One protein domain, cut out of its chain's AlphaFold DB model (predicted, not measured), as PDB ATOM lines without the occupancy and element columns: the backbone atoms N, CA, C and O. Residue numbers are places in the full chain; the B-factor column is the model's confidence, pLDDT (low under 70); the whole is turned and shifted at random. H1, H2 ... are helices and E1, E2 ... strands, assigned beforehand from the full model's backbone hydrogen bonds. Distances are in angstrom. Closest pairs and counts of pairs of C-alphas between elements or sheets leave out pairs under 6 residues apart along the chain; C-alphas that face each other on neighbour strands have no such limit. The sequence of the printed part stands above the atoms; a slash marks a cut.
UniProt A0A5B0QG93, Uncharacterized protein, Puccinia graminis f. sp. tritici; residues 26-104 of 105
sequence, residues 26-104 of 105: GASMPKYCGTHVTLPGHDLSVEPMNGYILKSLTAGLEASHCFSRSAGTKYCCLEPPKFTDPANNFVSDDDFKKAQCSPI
ATOM      1  N   GLY A  26     220.188 221.800 161.594       69.56
ATOM      2  CA  GLY A  26     218.923 221.248 162.064       69.56
ATOM      3  C   GLY A  26     219.075 220.569 163.430       69.56
ATOM      4  O   GLY A  26     220.164 220.141 163.827       69.56
ATOM      5  N   ALA A  27     217.974 220.442 164.173       69.62
ATOM      6  CA  ALA A  27     217.976 219.757 165.469       69.62
ATOM      7  C   ALA A  27     218.512 218.314 165.371       69.62
ATOM      8  O   ALA A  27     219.171 217.846 166.294       69.62
ATOM      9  N   SER A  28     218.289 217.655 164.230       77.56
ATOM     10  CA  SER A  28     218.737 216.294 163.924       77.56
ATOM     11  C   SER A  28     220.199 216.181 163.486       77.56
ATOM     12  O   SER A  28     220.731 215.074 163.476       77.56
ATOM     13  N   MET A  29     220.850 217.286 163.110       85.31
ATOM     14  CA  MET A  29     222.228 217.242 162.622       85.31
ATOM     15  C   MET A  29     223.216 217.133 163.791       85.31
ATOM     16  O   MET A  29     223.056 217.860 164.788       85.31
ATOM     17  N   PRO A  30     224.237 216.263 163.673       88.62
ATOM     18  CA  PRO A  30     225.256 216.099 164.693       88.62
ATOM     19  C   PRO A  30     226.080 217.379 164.845       88.62
ATOM     20  O   PRO A  30     226.505 218.010 163.874       88.62
ATOM     21  N   LYS A  31     226.284 217.762 166.103       87.56
ATOM     22  CA  LYS A  31     227.011 218.966 166.500       87.56
ATOM     23  C   LYS A  31     228.262 218.550 167.246       87.56
ATOM     24  O   LYS A  31     228.217 217.637 168.068       87.56
ATOM     25  N   TYR A  32     229.354 219.249 166.995       87.75
ATOM     26  CA  TYR A  32     230.639 218.997 167.626       87.75
ATOM     27  C   TYR A  32     231.240 220.304 168.121       87.75
ATOM     28  O   TYR A  32     231.025 221.354 167.528       87.75
ATOM     29  N   CYS A  33     232.012 220.239 169.195       88.00
ATOM     30  CA  CYS A  33     233.004 221.255 169.517       88.00
ATOM     31  C   CYS A  33     234.361 220.716 169.083       88.00
ATOM     32  O   CYS A  33     234.684 219.570 169.409       88.00
ATOM     33  N   GLY A  34     235.135 221.503 168.345       87.06
ATOM     34  CA  GLY A  34     236.388 221.018 167.798       87.06
ATOM     35  C   GLY A  34     237.472 222.063 167.650       87.06
ATOM     36  O   GLY A  34     237.196 223.238 167.430       87.06
ATOM     37  N   THR A  35     238.716 221.608 167.700       88.50
ATOM     38  CA  THR A  35     239.898 222.437 167.447       88.50
ATOM     39  C   THR A  35     240.700 221.802 166.327       88.50
ATOM     40  O   THR A  35     240.935 220.592 166.359       88.50
ATOM     41  N   HIS A  36     241.103 222.609 165.344       91.19
ATOM     42  CA  HIS A  36     242.026 222.157 164.306       91.19
ATOM     43  C   HIS A  36     243.413 221.973 164.916       91.19
ATOM     44  O   HIS A  36     243.896 222.842 165.646       91.19
ATOM     45  N   VAL A  37     244.024 220.822 164.670       88.94
ATOM     46  CA  VAL A  37     245.325 220.442 165.213       88.94
ATOM     47  C   VAL A  37     246.175 219.795 164.129       88.94
ATOM     48  O   VAL A  37     245.670 219.150 163.208       88.94
ATOM     49  N   THR A  38     247.485 219.906 164.304       88.94
ATOM     50  CA  THR A  38     248.469 219.114 163.574       88.94
ATOM     51  C   THR A  38     249.084 218.134 164.559       88.94
ATOM     52  O   THR A  38     249.755 218.546 165.507       88.94
ATOM     53  N   LEU A  39     248.835 216.840 164.369       81.69
ATOM     54  CA  LEU A  39     249.483 215.800 165.159       81.69
ATOM     55  C   LEU A  39     250.880 215.544 164.576       81.69
ATOM     56  O   LEU A  39     250.990 215.268 163.375       81.69
ATOM     57  N   PRO A  40     251.954 215.652 165.383       74.88
ATOM     58  CA  PRO A  40     253.290 215.334 164.910       74.88
ATOM     59  C   PRO A  40     253.357 213.851 164.538       74.88
ATOM     60  O   PRO A  40     252.808 213.002 165.244       74.88
ATOM     61  N   GLY A  41     254.038 213.538 163.435       65.25
ATOM     62  CA  GLY A  41     254.368 212.158 163.104       65.25
ATOM     63  C   GLY A  41     255.118 211.513 164.270       65.25
ATOM     64  O   GLY A  41     256.015 212.118 164.855       65.25
ATOM     65  N   HIS A  42     254.734 210.288 164.632       57.62
ATOM     66  CA  HIS A  42     255.331 209.557 165.758       57.62
ATOM     67  C   HIS A  42     256.802 209.148 165.490       57.62
ATOM     68  O   HIS A  42     257.496 208.684 166.393       57.62
ATOM     69  N   ASP A  43     257.255 209.337 164.247       56.47
ATOM     70  CA  ASP A  43     258.597 209.123 163.711       56.47
ATOM     71  C   ASP A  43     258.884 210.261 162.708       56.47
ATOM     72  O   ASP A  43     257.961 210.734 162.042       56.47
ATOM     73  N   LEU A  44     260.146 210.686 162.565       54.56
ATOM     74  CA  LEU A  44     260.583 211.691 161.574       54.56
ATOM     75  C   LEU A  44     260.235 211.299 160.124       54.56
ATOM     76  O   LEU A  44     260.284 212.137 159.227       54.56
ATOM     77  N   SER A  45     259.903 210.026 159.907       57.94
ATOM     78  CA  SER A  45     259.519 209.430 158.625       57.94
ATOM     79  C   SER A  45     258.013 209.497 158.333       57.94
ATOM     80  O   SER A  45     257.596 209.200 157.215       57.94
ATOM     81  N   VAL A  46     257.187 209.831 159.329       66.56
ATOM     82  CA  VAL A  46     255.727 209.904 159.197       66.56
ATOM     83  C   VAL A  46     255.328 211.360 159.024       66.56
ATOM     84  O   VAL A  46     255.612 212.201 159.875       66.56
ATOM     85  N   GLU A  47     254.657 211.659 157.916       75.75
ATOM     86  CA  GLU A  47     254.158 213.005 157.663       75.75
ATOM     87  C   GLU A  47     253.171 213.434 158.767       75.75
ATOM     88  O   GLU A  47     252.346 212.626 159.212       75.75
ATOM     89  N   PRO A  48     253.249 214.691 159.239       79.75
ATOM     90  CA  PRO A  48     252.309 215.208 160.223       79.75
ATOM     91  C   PRO A  48     250.878 215.139 159.683       79.75
ATOM     92  O   PRO A  48     250.620 215.450 158.519       79.75
ATOM     93  N   MET A  49     249.934 214.760 160.542       85.75
ATOM     94  CA  MET A  49     248.526 214.648 160.166       85.75
ATOM     95  C   MET A  49     247.747 215.874 160.628       85.75
ATOM     96  O   MET A  49     247.735 216.205 161.813       85.75
ATOM     97  N   ASN A  50     247.060 216.521 159.687       91.62
ATOM     98  CA  ASN A  50     246.147 217.624 159.968       91.62
ATOM     99  C   ASN A  50     244.718 217.108 160.148       91.62
ATOM    100  O   ASN A  50     244.267 216.196 159.443       91.62
ATOM    101  N   GLY A  51     244.008 217.690 161.104       92.56
ATOM    102  CA  GLY A  51     242.631 217.323 161.378       92.56
ATOM    103  C   GLY A  51     242.076 218.047 162.587       92.56
ATOM    104  O   GLY A  51     242.543 219.114 162.979       92.56
ATOM    105  N   TYR A  52     241.069 217.453 163.203       91.69
ATOM    106  CA  TYR A  52     240.308 218.057 164.280       91.69
ATOM    107  C   TYR A  52     240.208 217.110 165.466       91.69
ATOM    108  O   TYR A  52     239.905 215.930 165.305       91.69
ATOM    109  N   ILE A  53     240.384 217.645 166.671       90.19
ATOM    110  CA  ILE A  53     239.948 216.968 167.896       90.19
ATOM    111  C   ILE A  53     238.492 217.351 168.121       90.19
ATOM    112  O   ILE A  53     238.223 218.512 168.425       90.19
ATOM    113  N   LEU A  54     237.559 216.411 167.951       88.62
ATOM    114  CA  LEU A  54     236.118 216.672 168.023       88.62
ATOM    115  C   LEU A  54     235.471 216.047 169.255       88.62
ATOM    116  O   LEU A  54     235.650 214.871 169.540       88.62
ATOM    117  N   LYS A  55     234.609 216.796 169.937       86.75
ATOM    118  CA  LYS A  55     233.725 216.276 170.987       86.75
ATOM    119  C   LYS A  55     232.272 216.482 170.598       86.75
ATOM    120  O   LYS A  55     231.879 217.596 170.264       86.75
ATOM    121  N   SER A  56     231.480 215.413 170.646       86.00
ATOM    122  CA  SER A  56     230.048 215.470 170.338       86.00
ATOM    123  C   SER A  56     229.309 216.361 171.336       86.00
ATOM    124  O   SER A  56     229.477 216.223 172.546       86.00
ATOM    125  N   LEU A  57     228.447 217.233 170.824       79.88
ATOM    126  CA  LEU A  57     227.526 218.067 171.586       79.88
ATOM    127  C   LEU A  57     226.146 217.399 171.545       79.88
ATOM    128  O   LEU A  57     225.379 217.588 170.600       79.88
ATOM    129  N   THR A  58     225.841 216.552 172.527       68.19
ATOM    130  CA  THR A  58     224.508 215.948 172.673       68.19
ATOM    131  C   THR A  58     223.545 216.913 173.366       68.19
ATOM    132  O   THR A  58     223.946 217.714 174.213       68.19
ATOM    133  N   ALA A  59     222.255 216.842 173.017       55.25
ATOM    134  CA  ALA A  59     221.204 217.601 173.690       55.25
ATOM    135  C   ALA A  59     221.198 217.257 175.193       55.25
ATOM    136  O   ALA A  59     220.821 216.152 175.572       55.25
ATOM    137  N   GLY A  60     221.665 218.183 176.033       51.41
ATOM    138  CA  GLY A  60     221.730 218.021 177.489       51.41
ATOM    139  C   GLY A  60     223.135 218.070 178.098       51.41
ATOM    140  O   GLY A  60     223.240 218.211 179.312       51.41
ATOM    141  N   LEU A  61     224.204 218.026 177.295       49.28
ATOM    142  CA  LEU A  61     225.548 218.378 177.757       49.28
ATOM    143  C   LEU A  61     225.889 219.761 177.229       49.28
ATOM    144  O   LEU A  61     226.035 219.985 176.028       49.28
ATOM    145  N   GLU A  62     225.919 220.699 178.165       50.06
ATOM    146  CA  GLU A  62     226.072 222.107 177.889       50.06
ATOM    147  C   GLU A  62     227.263 222.373 176.971       50.06
ATOM    148  O   GLU A  62     228.422 222.068 177.258       50.06
ATOM    149  N   ALA A  63     226.944 223.066 175.886       51.81
ATOM    150  CA  ALA A  63     227.875 223.757 175.021       51.81
ATOM    151  C   ALA A  63     228.803 224.739 175.777       51.81
ATOM    152  O   ALA A  63     229.701 225.288 175.145       51.81
ATOM    153  N   SER A  64     228.630 224.934 177.098       54.31
ATOM    154  CA  SER A  64     229.397 225.815 177.995       54.31
ATOM    155  C   SER A  64     230.914 225.630 177.885       54.31
ATOM    156  O   SER A  64     231.649 226.616 177.929       54.31
ATOM    157  N   HIS A  65     231.402 224.414 177.622       54.03
ATOM    158  CA  HIS A  65     232.841 224.157 177.458       54.03
ATOM    159  C   HIS A  65     233.416 224.585 176.101       54.03
ATOM    160  O   HIS A  65     234.624 224.781 176.006       54.03
ATOM    161  N   CYS A  66     232.584 224.777 175.072       64.12
ATOM    162  CA  CYS A  66     233.046 225.325 173.794       64.12
ATOM    163  C   CYS A  66     233.159 226.864 173.828       64.12
ATOM    164  O   CYS A  66     233.771 227.455 172.951       64.12
ATOM    165  N   PHE A  67     232.577 227.533 174.839       53.41
ATOM    166  CA  PHE A  67     232.488 229.002 174.918       53.41
ATOM    167  C   PHE A  67     233.655 229.696 175.628       53.41
ATOM    168  O   PHE A  67     233.697 230.929 175.660       53.41
ATOM    169  N   SER A  68     234.619 228.965 176.196       52.38
ATOM    170  CA  SER A  68     235.861 229.632 176.590       52.38
ATOM    171  C   SER A  68     236.588 230.023 175.305       52.38
ATOM    172  O   SER A  68     236.802 229.166 174.453       52.38
ATOM    173  N   ARG A  69     236.963 231.301 175.148       47.53
ATOM    174  CA  ARG A  69     237.593 231.887 173.938       47.53
ATOM    175  C   ARG A  69     238.882 231.179 173.461       47.53
ATOM    176  O   ARG A  69     239.457 231.581 172.457       47.53
ATOM    177  N   SER A  70     239.306 230.131 174.163       53.06
ATOM    178  CA  SER A  70     240.478 229.299 173.898       53.06
ATOM    179  C   SER A  70     240.144 227.804 173.693       53.06
ATOM    180  O   SER A  70     241.071 226.999 173.684       53.06
ATOM    181  N   ALA A  71     238.867 227.399 173.595       62.47
ATOM    182  CA  ALA A  71     238.443 225.999 173.796       62.47
ATOM    183  C   ALA A  71     237.809 225.261 172.592       62.47
ATOM    184  O   ALA A  71     237.543 224.067 172.713       62.47
ATOM    185  N   GLY A  72     237.635 225.900 171.433       73.56
ATOM    186  CA  GLY A  72     237.220 225.231 170.188       73.56
ATOM    187  C   GLY A  72     236.116 225.971 169.430       73.56
ATOM    188  O   GLY A  72     235.516 226.909 169.940       73.56
ATOM    189  N   THR A  73     235.868 225.555 168.193       85.31
ATOM    190  CA  THR A  73     234.805 226.050 167.306       85.31
ATOM    191  C   THR A  73     233.656 225.050 167.292       85.31
ATOM    192  O   THR A  73     233.892 223.835 167.255       85.31
ATOM    193  N   LYS A  74     232.406 225.520 167.306       86.44
ATOM    194  CA  LYS A  74     231.258 224.637 167.096       86.44
ATOM    195  C   LYS A  74     231.101 224.334 165.620       86.44
ATOM    196  O   LYS A  74     231.034 225.232 164.786       86.44
ATOM    197  N   TYR A  75     230.964 223.054 165.321       87.94
ATOM    198  CA  TYR A  75     230.714 222.545 163.988       87.94
ATOM    199  C   TYR A  75     229.385 221.815 163.946       87.94
ATOM    200  O   TYR A  75     229.006 221.109 164.882       87.94
ATOM    201  N   CYS A  76     228.705 221.951 162.823       89.50
ATOM    202  CA  CYS A  76     227.606 221.092 162.444       89.50
ATOM    203  C   CYS A  76     228.008 220.276 161.235       89.50
ATOM    204  O   CYS A  76     228.546 220.833 160.280       89.50
ATOM    205  N   CYS A  77     227.732 218.982 161.265       89.81
ATOM    206  CA  CYS A  77     228.042 218.082 160.164       89.81
ATOM    207  C   CYS A  77     226.749 217.514 159.581       89.81
ATOM    208  O   CYS A  77     225.758 217.358 160.298       89.81
ATOM    209  N   LEU A  78     226.741 217.208 158.283       90.00
ATOM    210  CA  LEU A  78     225.605 216.523 157.654       90.00
ATOM    211  C   LEU A  78     225.524 215.065 158.097       90.00
ATOM    212  O   LEU A  78     224.429 214.531 158.259       90.00
ATOM    213  N   GLU A  79     226.676 214.458 158.365       91.00
ATOM    214  CA  GLU A  79     226.803 213.099 158.880       91.00
ATOM    215  C   GLU A  79     227.846 213.066 160.009       91.00
ATOM    216  O   GLU A  79     228.690 213.963 160.093       91.00
ATOM    217  N   PRO A  80     227.822 212.065 160.905       91.56
ATOM    218  CA  PRO A  80     228.886 211.887 161.885       91.56
ATOM    219  C   PRO A  80     230.233 211.609 161.189       91.56
ATOM    220  O   PRO A  80     230.313 210.667 160.394       91.56
ATOM    221  N   PRO A  81     231.306 212.369 161.477       92.31
ATOM    222  CA  PRO A  81     232.618 212.093 160.916       92.31
ATOM    223  C   PRO A  81     233.197 210.788 161.455       92.31
ATOM    224  O   PRO A  81     232.971 210.391 162.602       92.31
ATOM    225  N   LYS A  82     234.006 210.134 160.621       94.31
ATOM    226  CA  LYS A  82     234.787 208.971 161.029       94.31
ATOM    227  C   LYS A  82     235.993 209.428 161.845       94.31
ATOM    228  O   LYS A  82     236.798 210.229 161.383       94.31
ATOM    229  N   PHE A  83     236.141 208.870 163.040       88.69
ATOM    230  CA  PHE A  83     237.306 209.114 163.880       88.69
ATOM    231  C   PHE A  83     238.473 208.265 163.389       88.69
ATOM    232  O   PHE A  83     238.435 207.035 163.464       88.69
ATOM    233  N   THR A  84     239.487 208.934 162.848       86.19
ATOM    234  CA  THR A  84     240.727 208.309 162.382       86.19
ATOM    235  C   THR A  84     241.522 207.753 163.566       86.19
ATOM    236  O   THR A  84     242.080 206.664 163.463       86.19
ATOM    237  N   ASP A  85     241.493 208.447 164.708       84.00
ATOM    238  CA  ASP A  85     241.970 207.943 166.001       84.00
ATOM    239  C   ASP A  85     240.912 208.219 167.093       84.00
ATOM    240  O   ASP A  85     240.849 209.316 167.662       84.00
ATOM    241  N   PRO A  86     240.046 207.228 167.386       80.88
ATOM    242  CA  PRO A  86     238.975 207.365 168.369       80.88
ATOM    243  C   PRO A  86     239.464 207.601 169.802       80.88
ATOM    244  O   PRO A  86     238.753 208.242 170.571       80.88
ATOM    245  N   ALA A  87     240.654 207.115 170.175       82.50
ATOM    246  CA  ALA A  87     241.164 207.260 171.540       82.50
ATOM    247  C   ALA A  87     241.467 208.727 171.872       82.50
ATOM    248  O   ALA A  87     241.231 209.180 172.991       82.50
ATOM    249  N   ASN A  88     241.921 209.481 170.869       82.25
ATOM    250  CA  ASN A  88     242.217 210.908 170.980       82.25
ATOM    251  C   ASN A  88     241.088 211.810 170.461       82.25
ATOM    252  O   ASN A  88     241.223 213.031 170.469       82.25
ATOM    253  N   ASN A  89     239.951 211.237 170.054       88.06
ATOM    254  CA  ASN A  89     238.858 211.945 169.384       88.06
ATOM    255  C   ASN A  89     239.300 212.701 168.115       88.06
ATOM    256  O   ASN A  89     238.750 213.756 167.790       88.06
ATOM    257  N   PHE A  90     240.300 212.179 167.405       90.12
ATOM    258  CA  PHE A  90     240.847 212.811 166.213       90.12
ATOM    259  C   PHE A  90     240.106 212.367 164.950       90.12
ATOM    260  O   PHE A  90     239.859 211.178 164.719       90.12
ATOM    261  N   VAL A  91     239.797 213.345 164.110       92.69
ATOM    262  CA  VAL A  91     239.196 213.206 162.784       92.69
ATOM    263  C   VAL A  91     240.130 213.882 161.789       92.69
ATOM    264  O   VAL A  91     240.425 215.064 161.947       92.69
ATOM    265  N   SER A  92     240.589 213.166 160.764       94.06
ATOM    266  CA  SER A  92     241.410 213.755 159.699       94.06
ATOM    267  C   SER A  92     240.670 214.862 158.933       94.06
ATOM    268  O   SER A  92     239.440 214.855 158.858       94.06
ATOM    269  N   ASP A  93     241.399 215.789 158.300       94.00
ATOM    270  CA  ASP A  93     240.791 216.809 157.426       94.00
ATOM    271  C   ASP A  93     239.903 216.191 156.329       94.00
ATOM    272  O   ASP A  93     238.854 216.739 155.987       94.00
ATOM    273  N   ASP A  94     240.300 215.042 155.776       94.25
ATOM    274  CA  ASP A  94     239.525 214.311 154.771       94.25
ATOM    275  C   ASP A  94     238.204 213.776 155.326       94.25
ATOM    276  O   ASP A  94     237.155 213.952 154.703       94.25
ATOM    277  N   ASP A  95     238.228 213.133 156.495       95.06
ATOM    278  CA  ASP A  95     237.016 212.604 157.129       95.06
ATOM    279  C   ASP A  95     236.091 213.739 157.599       95.06
ATOM    280  O   ASP A  95     234.867 213.634 157.475       95.06
ATOM    281  N   PHE A  96     236.660 214.862 158.045       93.62
ATOM    282  CA  PHE A  96     235.925 216.074 158.403       93.62
ATOM    283  C   PHE A  96     235.207 216.697 157.193       93.62
ATOM    284  O   PHE A  96     234.026 217.045 157.268       93.62
ATOM    285  N   LYS A  97     235.893 216.789 156.045       92.62
ATOM    286  CA  LYS A  97     235.315 217.286 154.783       92.62
ATOM    287  C   LYS A  97     234.238 216.356 154.236       92.62
ATOM    288  O   LYS A  97     233.199 216.841 153.792       92.62
ATOM    289  N   LYS A  98     234.443 215.035 154.289       94.38
ATOM    290  CA  LYS A  98     233.442 214.041 153.854       94.38
ATOM    291  C   LYS A  98     232.149 214.138 154.660       94.38
ATOM    292  O   LYS A  98     231.074 214.065 154.077       94.38
ATOM    293  N   ALA A  99     232.257 214.387 155.965       91.56
ATOM    294  CA  ALA A  99     231.118 214.640 156.848       91.56
ATOM    295  C   ALA A  99     230.433 216.003 156.613       91.56
ATOM    296  O   ALA A  99     229.398 216.293 157.222       91.56
ATOM    297  N   GLN A 100     230.997 216.838 155.729       92.69
ATOM    298  CA  GLN A 100     230.510 218.174 155.377       92.69
ATOM    299  C   GLN A 100     230.303 219.055 156.614       92.69
ATOM    300  O   GLN A 100     229.300 219.759 156.754       92.69
ATOM    301  N   CYS A 101     231.263 218.989 157.534       90.19
ATOM    302  CA  CYS A 101     231.252 219.794 158.740       90.19
ATOM    303  C   CYS A 101     231.504 221.272 158.411       90.19
ATOM    304  O   CYS A 101     232.449 221.612 157.701       90.19
ATOM    305  N   SER A 102     230.664 222.158 158.942       89.50
ATOM    306  CA  SER A 102     230.765 223.613 158.786       89.50
ATOM    307  C   SER A 102     230.656 224.302 160.147       89.50
ATOM    308  O   SER A 102     229.932 223.801 161.014       89.50
ATOM    309  N   PRO A 103     231.380 225.411 160.377       88.19
ATOM    310  CA  PRO A 103     231.264 226.164 161.621       88.19
ATOM    311  C   PRO A 103     229.852 226.748 161.772       88.19
ATOM    312  O   PRO A 103     229.222 227.108 160.778       88.19
ATOM    313  N   ILE A 104     229.350 226.816 163.007       80.75
ATOM    314  CA  ILE A 104     227.991 227.298 163.331       80.75
ATOM    315  C   ILE A 104     227.957 228.380 164.420       80.75
ATOM    316  O   ILE A 104     226.899 228.622 165.002       80.75
TER     317      ILE A 104
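AT A GLANCE: This is residues 26 to 104 of the 105 residues of an uncharacterized protein of Puccinia graminis f. sp. tritici (UniProt A0A5B0QG93). A long two-strand hairpin, E1 and E2, runs through the model, with the short strands E3 and E4 along its two sides in one strongly twisted sheet. H2 is over E4, and little H1 only grazes the sheet. The 79 printed residues run E1 E2 H1 E3 E4 H2, two named helices and four named strands; the sheet's order is E3 E1 E2 E4, all antiparallel. The class is mixed, helices and strands, with under half of the residues, 34, in named elements. The whole is compact, radius of gyration of the C-alphas 13.1 A, yet elongated, spanning 43 by 26 by 20 A.

IN THESE COORDINATES: E1, residues 31 to 39, begins at C-alpha (227.011, 218.966, 166.500), measures 22.7 A and bends by 52 degrees at residue 36. E2, residues 49 to 56, measures 21.1 A. E3 is residues 73 to 76, E4 residues 90 to 92 and H1 residues 63 to 66. H2, residues 93 to 98, ends at C-alpha (233.442, 214.041, 153.854).

HOW THE PARTS SIT: In the E1 and E2 hairpin, at 154 degrees, N 37 and O 51 are 2.8 A apart. Edge strand E3 pairs with E1 at 122 degrees, N 32 to O 75 being 2.8 A; edge strand E4 pairs with E2 at 130 degrees, N 91 to O 52 being 2.8 A. E2, H1 and E3 form a split strand-helix-strand unit, two strands of one sheet joined through a helix, with E1 between them in the sheet; its crossover is right-handed. H2 stands up from the sheet, rising 46 degrees, at a height of 7.7 A; the closest C-alphas of E2 and H2, Gly 51 and Asp 93, are 4.4 A apart. H1 and H2 are apart. H2 has every O i to N i+4 pair within hydrogen-bond range; H1 is too short for one.

THE WHOLE: The C-alphas farthest apart, Ala 27 and Leu 44, are 43.5 A apart. The printed part has no cut, and the link E3 to E4 is long, 13 residues. Mean pLDDT of the printed part is 79.3, under 70 at residues 26 to 27, 41 to 46 and 58 to 71.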